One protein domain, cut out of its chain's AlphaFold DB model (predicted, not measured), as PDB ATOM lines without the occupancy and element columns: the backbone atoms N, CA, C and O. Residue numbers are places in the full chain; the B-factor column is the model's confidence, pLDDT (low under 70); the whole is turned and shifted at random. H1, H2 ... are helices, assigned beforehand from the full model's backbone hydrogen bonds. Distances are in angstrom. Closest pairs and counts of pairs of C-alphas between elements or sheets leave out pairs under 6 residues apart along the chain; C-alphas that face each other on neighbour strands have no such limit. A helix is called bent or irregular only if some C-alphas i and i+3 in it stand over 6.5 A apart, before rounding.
ATOM      1  N   VAL A  50      16.030 -28.050   7.128       61.00
ATOM      2  CA  VAL A  50      15.835 -29.489   7.091       61.00
ATOM      3  C   VAL A  50      17.194 -30.159   7.337       61.00
ATOM      4  O   VAL A  50      18.142 -29.843   6.607       61.00
ATOM      5  N   PRO A  51      17.344 -31.041   8.348       66.19
ATOM      6  CA  PRO A  51      18.594 -31.767   8.558       66.19
ATOM      7  C   PRO A  51      18.933 -32.546   7.284       66.19
ATOM      8  O   PRO A  51      18.032 -33.058   6.635       66.19
ATOM      9  N   LYS A  52      20.207 -32.605   6.885       69.56
ATOM     10  CA  LYS A  52      20.647 -33.333   5.682       69.56
ATOM     11  C   LYS A  52      21.411 -34.576   6.103       69.56
ATOM     12  O   LYS A  52      22.388 -34.455   6.840       69.56
ATOM     13  N   VAL A  53      21.005 -35.748   5.618       78.31
ATOM     14  CA  VAL A  53      21.775 -36.982   5.819       78.31
ATOM     15  C   VAL A  53      22.676 -37.247   4.615       78.31
ATOM     16  O   VAL A  53      22.305 -37.017   3.461       78.31
ATOM     17  N   GLY A  54      23.912 -37.647   4.908       71.88
ATOM     18  CA  GLY A  54      24.939 -37.944   3.916       71.88
ATOM     19  C   GLY A  54      24.939 -39.410   3.485       71.88
ATOM     20  O   GLY A  54      24.265 -40.257   4.065       71.88
ATOM     21  N   LEU A  55      25.786 -39.714   2.501       75.19
ATOM     22  CA  LEU A  55      25.870 -41.023   1.843       75.19
ATOM     23  C   LEU A  55      26.092 -42.203   2.812       75.19
ATOM     24  O   LEU A  55      25.571 -43.288   2.583       75.19
ATOM     25  N   TRP A  56      26.820 -41.997   3.910       74.50
ATOM     26  CA  TRP A  56      27.080 -43.050   4.899       74.50
ATOM     27  C   TRP A  56      25.836 -43.473   5.685       74.50
ATOM     28  O   TRP A  56      25.601 -44.668   5.863       74.50
ATOM     29  N   GLU A  57      25.014 -42.517   6.112       77.62
ATOM     30  CA  GLU A  57      23.762 -42.810   6.821       77.62
ATOM     31  C   GLU A  57      22.703 -43.384   5.872       77.62
ATOM     32  O   GLU A  57      21.925 -44.256   6.253       77.62
ATOM     33  N   ASP A  58      22.735 -42.976   4.604       76.06
ATOM     34  CA  ASP A  58      21.905 -43.545   3.544       76.06
ATOM     35  C   ASP A  58      22.219 -45.022   3.293       76.06
ATOM     36  O   ASP A  58      21.314 -45.858   3.275       76.06
ATOM     37  N   VAL A  59      23.504 -45.370   3.177       76.56
ATOM     38  CA  VAL A  59      23.953 -46.764   3.059       76.56
ATOM     39  C   VAL A  59      23.538 -47.552   4.302       76.56
ATOM     40  O   VAL A  59      22.946 -48.626   4.186       76.56
ATOM     41  N   LYS A  60      23.751 -47.004   5.500       79.75
ATOM     42  CA  LYS A  60      23.339 -47.653   6.750       79.75
ATOM     43  C   LYS A  60      21.826 -47.904   6.794       79.75
ATOM     44  O   LYS A  60      21.404 -49.007   7.133       79.75
ATOM     45  N   SER A  61      21.007 -46.933   6.388       77.38
ATOM     46  CA  SER A  61      19.546 -47.075   6.303       77.38
ATOM     47  C   SER A  61      19.133 -48.175   5.320       77.38
ATOM     48  O   SER A  61      18.325 -49.041   5.659       77.38
ATOM     49  N   VAL A  62      19.735 -48.197   4.126       78.12
ATOM     50  CA  VAL A  62      19.411 -49.171   3.072       78.12
ATOM     51  C   VAL A  62      19.752 -50.601   3.494       78.12
ATOM     52  O   VAL A  62      18.934 -51.494   3.277       78.12
ATOM     53  N   PHE A  63      20.913 -50.817   4.122       77.56
ATOM     54  CA  PHE A  63      21.372 -52.147   4.542       77.56
ATOM     55  C   PHE A  63      20.808 -52.605   5.897       77.56
ATOM     56  O   PHE A  63      20.756 -53.808   6.152       77.56
ATOM     57  N   SER A  64      20.359 -51.686   6.759       77.69
ATOM     58  CA  SER A  64      19.754 -52.029   8.061       77.69
ATOM     59  C   SER A  64      18.340 -52.610   7.951       77.69
ATOM     60  O   SER A  64      17.911 -53.355   8.833       77.69
ATOM     61  N   LYS A  65      17.608 -52.318   6.868       77.75
ATOM     62  CA  LYS A  65      16.261 -52.851   6.631       77.75
ATOM     63  C   LYS A  65      16.330 -54.174   5.868       77.75
ATOM     64  O   LYS A  65      16.610 -54.201   4.670       77.75
ATOM     65  N   SER A  66      15.995 -55.278   6.539       73.19
ATOM     66  CA  SER A  66      15.959 -56.622   5.934       73.19
ATOM     67  C   SER A  66      15.021 -56.720   4.721       73.19
ATOM     68  O   SER A  66      15.277 -57.495   3.803       73.19
ATOM     69  N   SER A  67      13.987 -55.877   4.656       77.06
ATOM     70  CA  SER A  67      13.054 -55.779   3.527       77.06
ATOM     71  C   SER A  67      13.699 -55.331   2.207       77.06
ATOM     72  O   SER A  67      13.147 -55.606   1.146       77.06
ATOM     73  N   ASN A  68      14.861 -54.667   2.245       81.12
ATOM     74  CA  ASN A  68      15.561 -54.171   1.053       81.12
ATOM     75  C   ASN A  68      16.486 -55.216   0.407       81.12
ATOM     76  O   ASN A  68      16.885 -55.058  -0.748       81.12
ATOM     77  N   TRP A  69      16.821 -56.293   1.125       79.44
ATOM     78  CA  TRP A  69      17.745 -57.331   0.654       79.44
ATOM     79  C   TRP A  69      17.345 -57.980  -0.679       79.44
ATOM     80  O   TRP A  69      18.220 -58.154  -1.529       79.44
ATOM     81  N   PRO A  70      16.059 -58.304  -0.931       83.31
ATOM     82  CA  PRO A  70      15.636 -58.822  -2.230       83.31
ATOM     83  C   PRO A  70      15.889 -57.835  -3.378       83.31
ATOM     84  O   PRO A  70      16.328 -58.252  -4.446       83.31
ATOM     85  N   ALA A  71      15.657 -56.537  -3.160       80.44
ATOM     86  CA  ALA A  71      15.896 -55.498  -4.164       80.44
ATOM     87  C   ALA A  71      17.399 -55.295  -4.418       80.44
ATOM     88  O   ALA A  71      17.822 -55.217  -5.571       80.44
ATOM     89  N   LEU A  72      18.225 -55.296  -3.365       79.94
ATOM     90  CA  LEU A  72      19.687 -55.222  -3.482       79.94
ATOM     91  C   LEU A  72      20.260 -56.428  -4.236       79.94
ATOM     92  O   LEU A  72      21.085 -56.253  -5.129       79.94
ATOM     93  N   LYS A  73      19.772 -57.639  -3.936       82.56
ATOM     94  CA  LYS A  73      20.183 -58.862  -4.634       82.56
ATOM     95  C   LYS A  73      19.829 -58.810  -6.121       82.56
ATOM     96  O   LYS A  73      20.689 -59.064  -6.953       82.56
ATOM     97  N   ARG A  74      18.598 -58.412  -6.464       81.00
ATOM     98  CA  ARG A  74      18.173 -58.240  -7.867       81.00
ATOM     99  C   ARG A  74      18.998 -57.186  -8.599       81.00
ATOM    100  O   ARG A  74      19.340 -57.379  -9.760       81.00
ATOM    101  N   THR A  75      19.335 -56.096  -7.913       79.44
ATOM    102  CA  THR A  75      20.180 -55.023  -8.452       79.44
ATOM    103  C   THR A  75      21.583 -55.546  -8.770       79.44
ATOM    104  O   THR A  75      22.080 -55.333  -9.873       79.44
ATOM    105  N   ALA A  76      22.200 -56.283  -7.841       79.81
ATOM    106  CA  ALA A  76      23.504 -56.907  -8.054       79.81
ATOM    107  C   ALA A  76      23.467 -57.945  -9.190       79.81
ATOM    108  O   ALA A  76      24.306 -57.900 -10.088       79.81
ATOM    109  N   ASP A  77      22.457 -58.819  -9.203       80.69
ATOM    110  CA  ASP A  77      22.269 -59.826 -10.253       80.69
ATOM    111  C   ASP A  77      22.085 -59.182 -11.638       80.69
ATOM    112  O   ASP A  77      22.626 -59.681 -12.623       80.69
ATOM    113  N   GLY A  78      21.349 -58.069 -11.727       77.69
ATOM    114  CA  GLY A  78      21.117 -57.342 -12.979       77.69
ATOM    115  C   GLY A  78      22.363 -56.637 -13.523       77.69
ATOM    116  O   GLY A  78      22.576 -56.617 -14.737       77.69
ATOM    117  N   ILE A  79      23.226 -56.125 -12.638       77.56
ATOM    118  CA  ILE A  79      24.528 -55.553 -13.013       77.56
ATOM    119  C   ILE A  79      25.467 -56.653 -13.521       77.56
ATOM    120  O   ILE A  79      26.088 -56.486 -14.567       77.56
ATOM    121  N   ILE A  80      25.530 -57.797 -12.831       80.50
ATOM    122  CA  ILE A  80      26.384 -58.932 -13.223       80.50
ATOM    123  C   ILE A  80      25.935 -59.526 -14.565       80.50
ATOM    124  O   ILE A  80      26.768 -59.891 -15.391       80.50
ATOM    125  N   LYS A  81      24.622 -59.610 -14.803       82.69
ATOM    126  CA  LYS A  81      24.045 -60.182 -16.030       82.69
ATOM    127  C   LYS A  81      23.955 -59.192 -17.198       82.69
ATOM    128  O   LYS A  81      23.493 -59.576 -18.267       82.69
ATOM    129  N   GLY A  82      24.358 -57.934 -17.006       71.81
ATOM    130  CA  GLY A  82      24.305 -56.895 -18.040       71.81
ATOM    131  C   GLY A  82      22.892 -56.444 -18.435       71.81
ATOM    132  O   GLY A  82      22.737 -55.743 -19.429       71.81
ATOM    133  N   THR A  83      21.855 -56.813 -17.675       71.19
ATOM    134  CA  THR A  83      20.452 -56.453 -17.963       71.19
ATOM    135  C   THR A  83      20.076 -55.050 -17.470       71.19
ATOM    136  O   THR A  83      18.964 -54.591 -17.714       71.19
ATOM    137  N   GLY A  84      20.992 -54.364 -16.779       66.88
ATOM    138  CA  GLY A  84      20.775 -53.027 -16.224       66.88
ATOM    139  C   GLY A  84      20.021 -53.031 -14.889       66.88
ATOM    140  O   GLY A  84      19.778 -54.077 -14.286       66.88
ATOM    141  N   LEU A  85      19.695 -51.831 -14.402       69.19
ATOM    142  CA  LEU A  85      19.002 -51.608 -13.129       69.19
ATOM    143  C   LEU A  85      17.483 -51.776 -13.294       69.19
ATOM    144  O   LEU A  85      16.867 -51.080 -14.099       69.19
ATOM    145  N   ASP A  86      16.873 -52.650 -12.491       74.88
ATOM    146  CA  ASP A  86      15.416 -52.814 -12.427       74.88
ATOM    147  C   ASP A  86      14.749 -51.602 -11.747       74.88
ATOM    148  O   ASP A  86      15.080 -51.242 -10.614       74.88
ATOM    149  N   GLY A  87      13.775 -50.989 -12.426       73.69
ATOM    150  CA  GLY A  87      13.080 -49.792 -11.951       73.69
ATOM    151  C   GLY A  87      12.318 -49.995 -10.637       73.69
ATOM    152  O   GLY A  87      12.283 -49.080  -9.813       73.69
ATOM    153  N   GLN A  88      11.764 -51.190 -10.387       75.75
ATOM    154  CA  GLN A  88      11.091 -51.496  -9.115       75.75
ATOM    155  C   GLN A  88      12.089 -51.616  -7.959       75.75
ATOM    156  O   GLN A  88      11.847 -51.102  -6.863       75.75
ATOM    157  N   SER A  89      13.234 -52.257  -8.203       74.81
ATOM    158  CA  SER A  89      14.317 -52.375  -7.225       74.81
ATOM    159  C   SER A  89      14.933 -51.008  -6.901       74.81
ATOM    160  O   SER A  89      15.115 -50.686  -5.725       74.81
ATOM    161  N   LEU A  90      15.148 -50.154  -7.912       75.69
ATOM    162  CA  LEU A  90      15.612 -48.774  -7.731       75.69
ATOM    163  C   LEU A  90      14.616 -47.943  -6.908       75.69
ATOM    164  O   LEU A  90      15.023 -47.258  -5.973       75.69
ATOM    165  N   ALA A  91      13.318 -48.023  -7.218       76.62
ATOM    166  CA  ALA A  91      12.277 -47.307  -6.480       76.62
ATOM    167  C   ALA A  91      12.171 -47.776  -5.021       76.62
ATOM    168  O   ALA A  91      12.003 -46.954  -4.123       76.62
ATOM    169  N   THR A  92      12.338 -49.078  -4.769       78.69
ATOM    170  CA  THR A  92      12.334 -49.652  -3.412       78.69
ATOM    171  C   THR A  92      13.533 -49.156  -2.597       78.69
ATOM    172  O   THR A  92      13.369 -48.700  -1.467       78.69
ATOM    173  N   ILE A  93      14.736 -49.169  -3.185       78.25
ATOM    174  CA  ILE A  93      15.955 -48.664  -2.537       78.25
ATOM    175  C   ILE A  93      15.839 -47.154  -2.294       78.25
ATOM    176  O   ILE A  93      16.035 -46.704  -1.166       78.25
ATOM    177  N   ALA A  94      15.434 -46.379  -3.304       77.31
ATOM    178  CA  ALA A  94      15.254 -44.931  -3.199       77.31
ATOM    179  C   ALA A  94      14.134 -44.525  -2.224       77.31
ATOM    180  O   ALA A  94      14.229 -43.482  -1.577       77.31
ATOM    181  N   GLY A  95      13.087 -45.341  -2.083       77.88
ATOM    182  CA  GLY A  95      12.019 -45.157  -1.095       77.88
ATOM    183  C   GLY A  95      12.436 -45.509   0.336       77.88
ATOM    184  O   GLY A  95      11.800 -45.060   1.284       77.88
ATOM    185  N   SER A  96      13.509 -46.285   0.507       77.06
ATOM    186  CA  SER A  96      14.036 -46.662   1.825       77.06
ATOM    187  C   SER A  96      15.065 -45.678   2.398       77.06
ATOM    188  O   SER A  96      15.358 -45.732   3.600       77.06
ATOM    189  N   LEU A  97      15.591 -44.793   1.543       79.50
ATOM    190  CA  LEU A  97      16.429 -43.656   1.921       79.50
ATOM    191  C   LEU A  97      15.617 -42.648   2.741       79.50
ATOM    192  O   LEU A  97      14.408 -42.519   2.559       79.50
ATOM    193  N   SER A  98      16.285 -41.929   3.643       78.25
ATOM    194  CA  SER A  98      15.635 -40.881   4.433       78.25
ATOM    195  C   SER A  98      15.062 -39.791   3.521       78.25
ATOM    196  O   SER A  98      15.658 -39.457   2.494       78.25
ATOM    197  N   ASP A  99      13.959 -39.162   3.930       72.44
ATOM    198  CA  ASP A  99      13.428 -37.974   3.248       72.44
ATOM    199  C   ASP A  99      14.430 -36.808   3.213       72.44
ATOM    200  O   ASP A  99      14.346 -35.932   2.356       72.44
ATOM    201  N   TYR A 100      15.433 -36.852   4.089       76.69
ATOM    202  CA  TYR A 100      16.508 -35.879   4.244       76.69
ATOM    203  C   TYR A 100      17.801 -36.228   3.494       76.69
ATOM    204  O   TYR A 100      18.821 -35.547   3.641       76.69
ATOM    205  N   SER A 101      17.786 -37.309   2.711       80.69
ATOM    206  CA  SER A 101      18.935 -37.770   1.934       80.69
ATOM    207  C   SER A 101      19.249 -36.827   0.779       80.69
ATOM    208  O   SER A 101      18.427 -36.609  -0.116       80.69
ATOM    209  N   VAL A 102      20.491 -36.338   0.739       82.00
ATOM    210  CA  VAL A 102      20.987 -35.521  -0.380       82.00
ATOM    211  C   VAL A 102      21.017 -36.329  -1.683       82.00
ATOM    212  O   VAL A 102      20.730 -35.791  -2.751       82.00
ATOM    213  N   GLN A 103      21.326 -37.628  -1.611       80.25
ATOM    214  CA  GLN A 103      21.417 -38.487  -2.795       80.25
ATOM    215  C   GLN A 103      20.042 -38.854  -3.341       80.25
ATOM    216  O   GLN A 103      19.826 -38.800  -4.552       80.25
ATOM    217  N   ARG A 104      19.087 -39.158  -2.454       81.19
ATOM    218  CA  ARG A 104      17.687 -39.361  -2.833       81.19
ATOM    219  C   ARG A 104      17.120 -38.106  -3.486       81.19
ATOM    220  O   ARG A 104      16.503 -38.201  -4.541       81.19
ATOM    221  N   GLN A 105      17.368 -36.938  -2.891       82.88
ATOM    222  CA  GLN A 105      16.912 -35.664  -3.438       82.88
ATOM    223  C   GLN A 105      17.514 -35.401  -4.822       82.88
ATOM    224  O   GLN A 105      16.790 -35.006  -5.730       82.88
ATOM    225  N   LYS A 106      18.813 -35.668  -5.011       83.31
ATOM    226  CA  LYS A 106      19.461 -35.554  -6.322       83.31
ATOM    227  C   LYS A 106      18.823 -36.491  -7.353       83.31
ATOM    228  O   LYS A 106      18.450 -36.027  -8.422       83.31
ATOM    229  N   LEU A 107      18.626 -37.766  -7.011       83.06
ATOM    230  CA  LEU A 107      17.984 -38.747  -7.891       83.06
ATOM    231  C   LEU A 107      16.561 -38.325  -8.288       83.06
ATOM    232  O   LEU A 107      16.202 -38.409  -9.460       83.06
ATOM    233  N   ILE A 108      15.756 -37.867  -7.323       83.00
ATOM    234  CA  ILE A 108      14.394 -37.381  -7.576       83.00
ATOM    235  C   ILE A 108      14.436 -36.156  -8.490       83.00
ATOM    236  O   ILE A 108      13.717 -36.128  -9.484       83.00
ATOM    237  N   ASN A 109      15.295 -35.177  -8.198       84.00
ATOM    238  CA  ASN A 109      15.430 -33.970  -9.014       84.00
ATOM    239  C   ASN A 109      15.847 -34.299 -10.451       84.00
ATOM    240  O   ASN A 109      15.261 -33.758 -11.385       84.00
ATOM    241  N   ASP A 110      16.804 -35.209 -10.636       84.81
ATOM    242  CA  ASP A 110      17.266 -35.633 -11.958       84.81
ATOM    243  C   ASP A 110      16.147 -36.360 -12.728       84.81
ATOM    244  O   ASP A 110      15.932 -36.085 -13.908       84.81
ATOM    245  N   GLN A 111      15.364 -37.224 -12.069       83.00
ATOM    246  CA  GLN A 111      14.213 -37.890 -12.697       83.00
ATOM    247  C   GLN A 111      13.059 -36.935 -13.020       83.00
ATOM    248  O   GLN A 111      12.405 -37.088 -14.051       83.00
ATOM    249  N   VAL A 112      12.776 -35.970 -12.142       85.56
ATOM    250  CA  VAL A 112      11.765 -34.934 -12.385       85.56
ATOM    251  C   VAL A 112      12.199 -34.063 -13.556       85.56
ATOM    252  O   VAL A 112      11.391 -33.824 -14.447       85.56
ATOM    253  N   LYS A 113      13.474 -33.661 -13.601       85.31
ATOM    254  CA  LYS A 113      14.050 -32.899 -14.710       85.31
ATOM    255  C   LYS A 113      13.961 -33.668 -16.026       85.31
ATOM    256  O   LYS A 113      13.465 -33.114 -16.993       85.31
ATOM    257  N   ASP A 114      14.361 -34.938 -16.063       85.31
ATOM    258  CA  ASP A 114      14.276 -35.767 -17.274       85.31
ATOM    259  C   ASP A 114      12.830 -35.904 -17.784       85.31
ATOM    260  O   ASP A 114      12.567 -35.764 -18.976       85.31
ATOM    261  N   LYS A 115      11.858 -36.110 -16.886       86.25
ATOM    262  CA  LYS A 115      10.433 -36.140 -17.258       86.25
ATOM    263  C   LYS A 115       9.928 -34.778 -17.727       86.25
ATOM    264  O   LYS A 115       9.170 -34.720 -18.691       86.25
ATOM    265  N   TYR A 116      10.341 -33.703 -17.062       84.12
ATOM    266  CA  TYR A 116       9.979 -32.337 -17.421       84.12
ATOM    267  C   TYR A 116      10.536 -31.962 -18.797       84.12
ATOM    268  O   TYR A 116       9.775 -31.505 -19.639       84.12
ATOM    269  N   ASP A 117      11.816 -32.226 -19.056       84.00
ATOM    270  CA  ASP A 117      12.487 -31.926 -20.325       84.00
ATOM    271  C   ASP A 117      11.917 -32.770 -21.490       84.00
ATOM    272  O   ASP A 117      11.998 -32.366 -22.650       84.00
ATOM    273  N   LYS A 118      11.291 -33.923 -21.194       85.50
ATOM    274  CA  LYS A 118      10.541 -34.747 -22.164       85.50
ATOM    275  C   LYS A 118       9.136 -34.225 -22.471       85.50
ATOM    276  O   LYS A 118       8.540 -34.656 -23.459       85.50
ATOM    277  N   MET A 119       8.582 -33.346 -21.641       80.50
ATOM    278  CA  MET A 119       7.290 -32.716 -21.905       80.50
ATOM    279  C   MET A 119       7.464 -31.491 -22.809       80.50
ATOM    280  O   MET A 119       8.461 -30.776 -22.748       80.50
ATOM    281  N   LEU A 120       6.467 -31.239 -23.655       73.56
ATOM    282  CA  LEU A 120       6.429 -30.037 -24.480       73.56
ATOM    283  C   LEU A 120       6.038 -28.836 -23.618       73.56
ATOM    284  O   LEU A 120       4.953 -28.816 -23.036       73.56
TER     285      LEU A 120
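Overview. This is residues 50 to 120 of the 405 residues of the protein "Psi-producing oxygenase C" of Fusarium oxysporum f. sp. cubense (strain race 4) (UniProt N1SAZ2). A helical hairpin, H2 and H3, has H1 across one end, and from that end H4 splays away from H3 in an open V, with residues 109 to 120 sticking out. The printed part has 71 residues with four named helices, H1 to H4, and no named strand: all helix. It is only just loose, close to compact, with a radius of gyration of the C-alphas of 13.5 A, and flat, spanning 38 by 35 by 16 A.

Along the chain. H1, residues 55 to 64, begins at C-alpha 55 (25.870, -41.023, 1.843) and measures 14.0 A from first to last C-alpha. H2, residues 66 to 80, measures 21.9 A and is irregular: C-alphas 67 and 70 are 7.0 A apart. H3, residues 87 to 96, measures 14.2 A. H4, residues 102 to 117, measures 22.0 A and ends at C-alpha 117 (12.487, -31.926, -20.325).

Arrangement. H1 and H3 only just touch, only at their ends, with 3 pairs of C-alphas within 8 A, the closest Val 62 and Ser 96 at 6.1 A. The hairpin H2 and H3 touch, closest C-alphas Ala 71 and Ser 89 at 4.6 A, opposite ways at a steep tilt of 39 degrees. H3 and H4 are close but not clearly touching, closest C-alphas Ala 94 and Arg 104 at 6.1 A. Each O i to N i+4 pair is within hydrogen-bond range in H1, H3 and H4; in H2, 9 of 11.

Size, cuts and confidence. The farthest C-alphas, Ser 66 and Leu 120, are 41.5 A apart. The printed part has no cut and no long link. Residues 50 to 52 and 84 to 85 have pLDDT under 70.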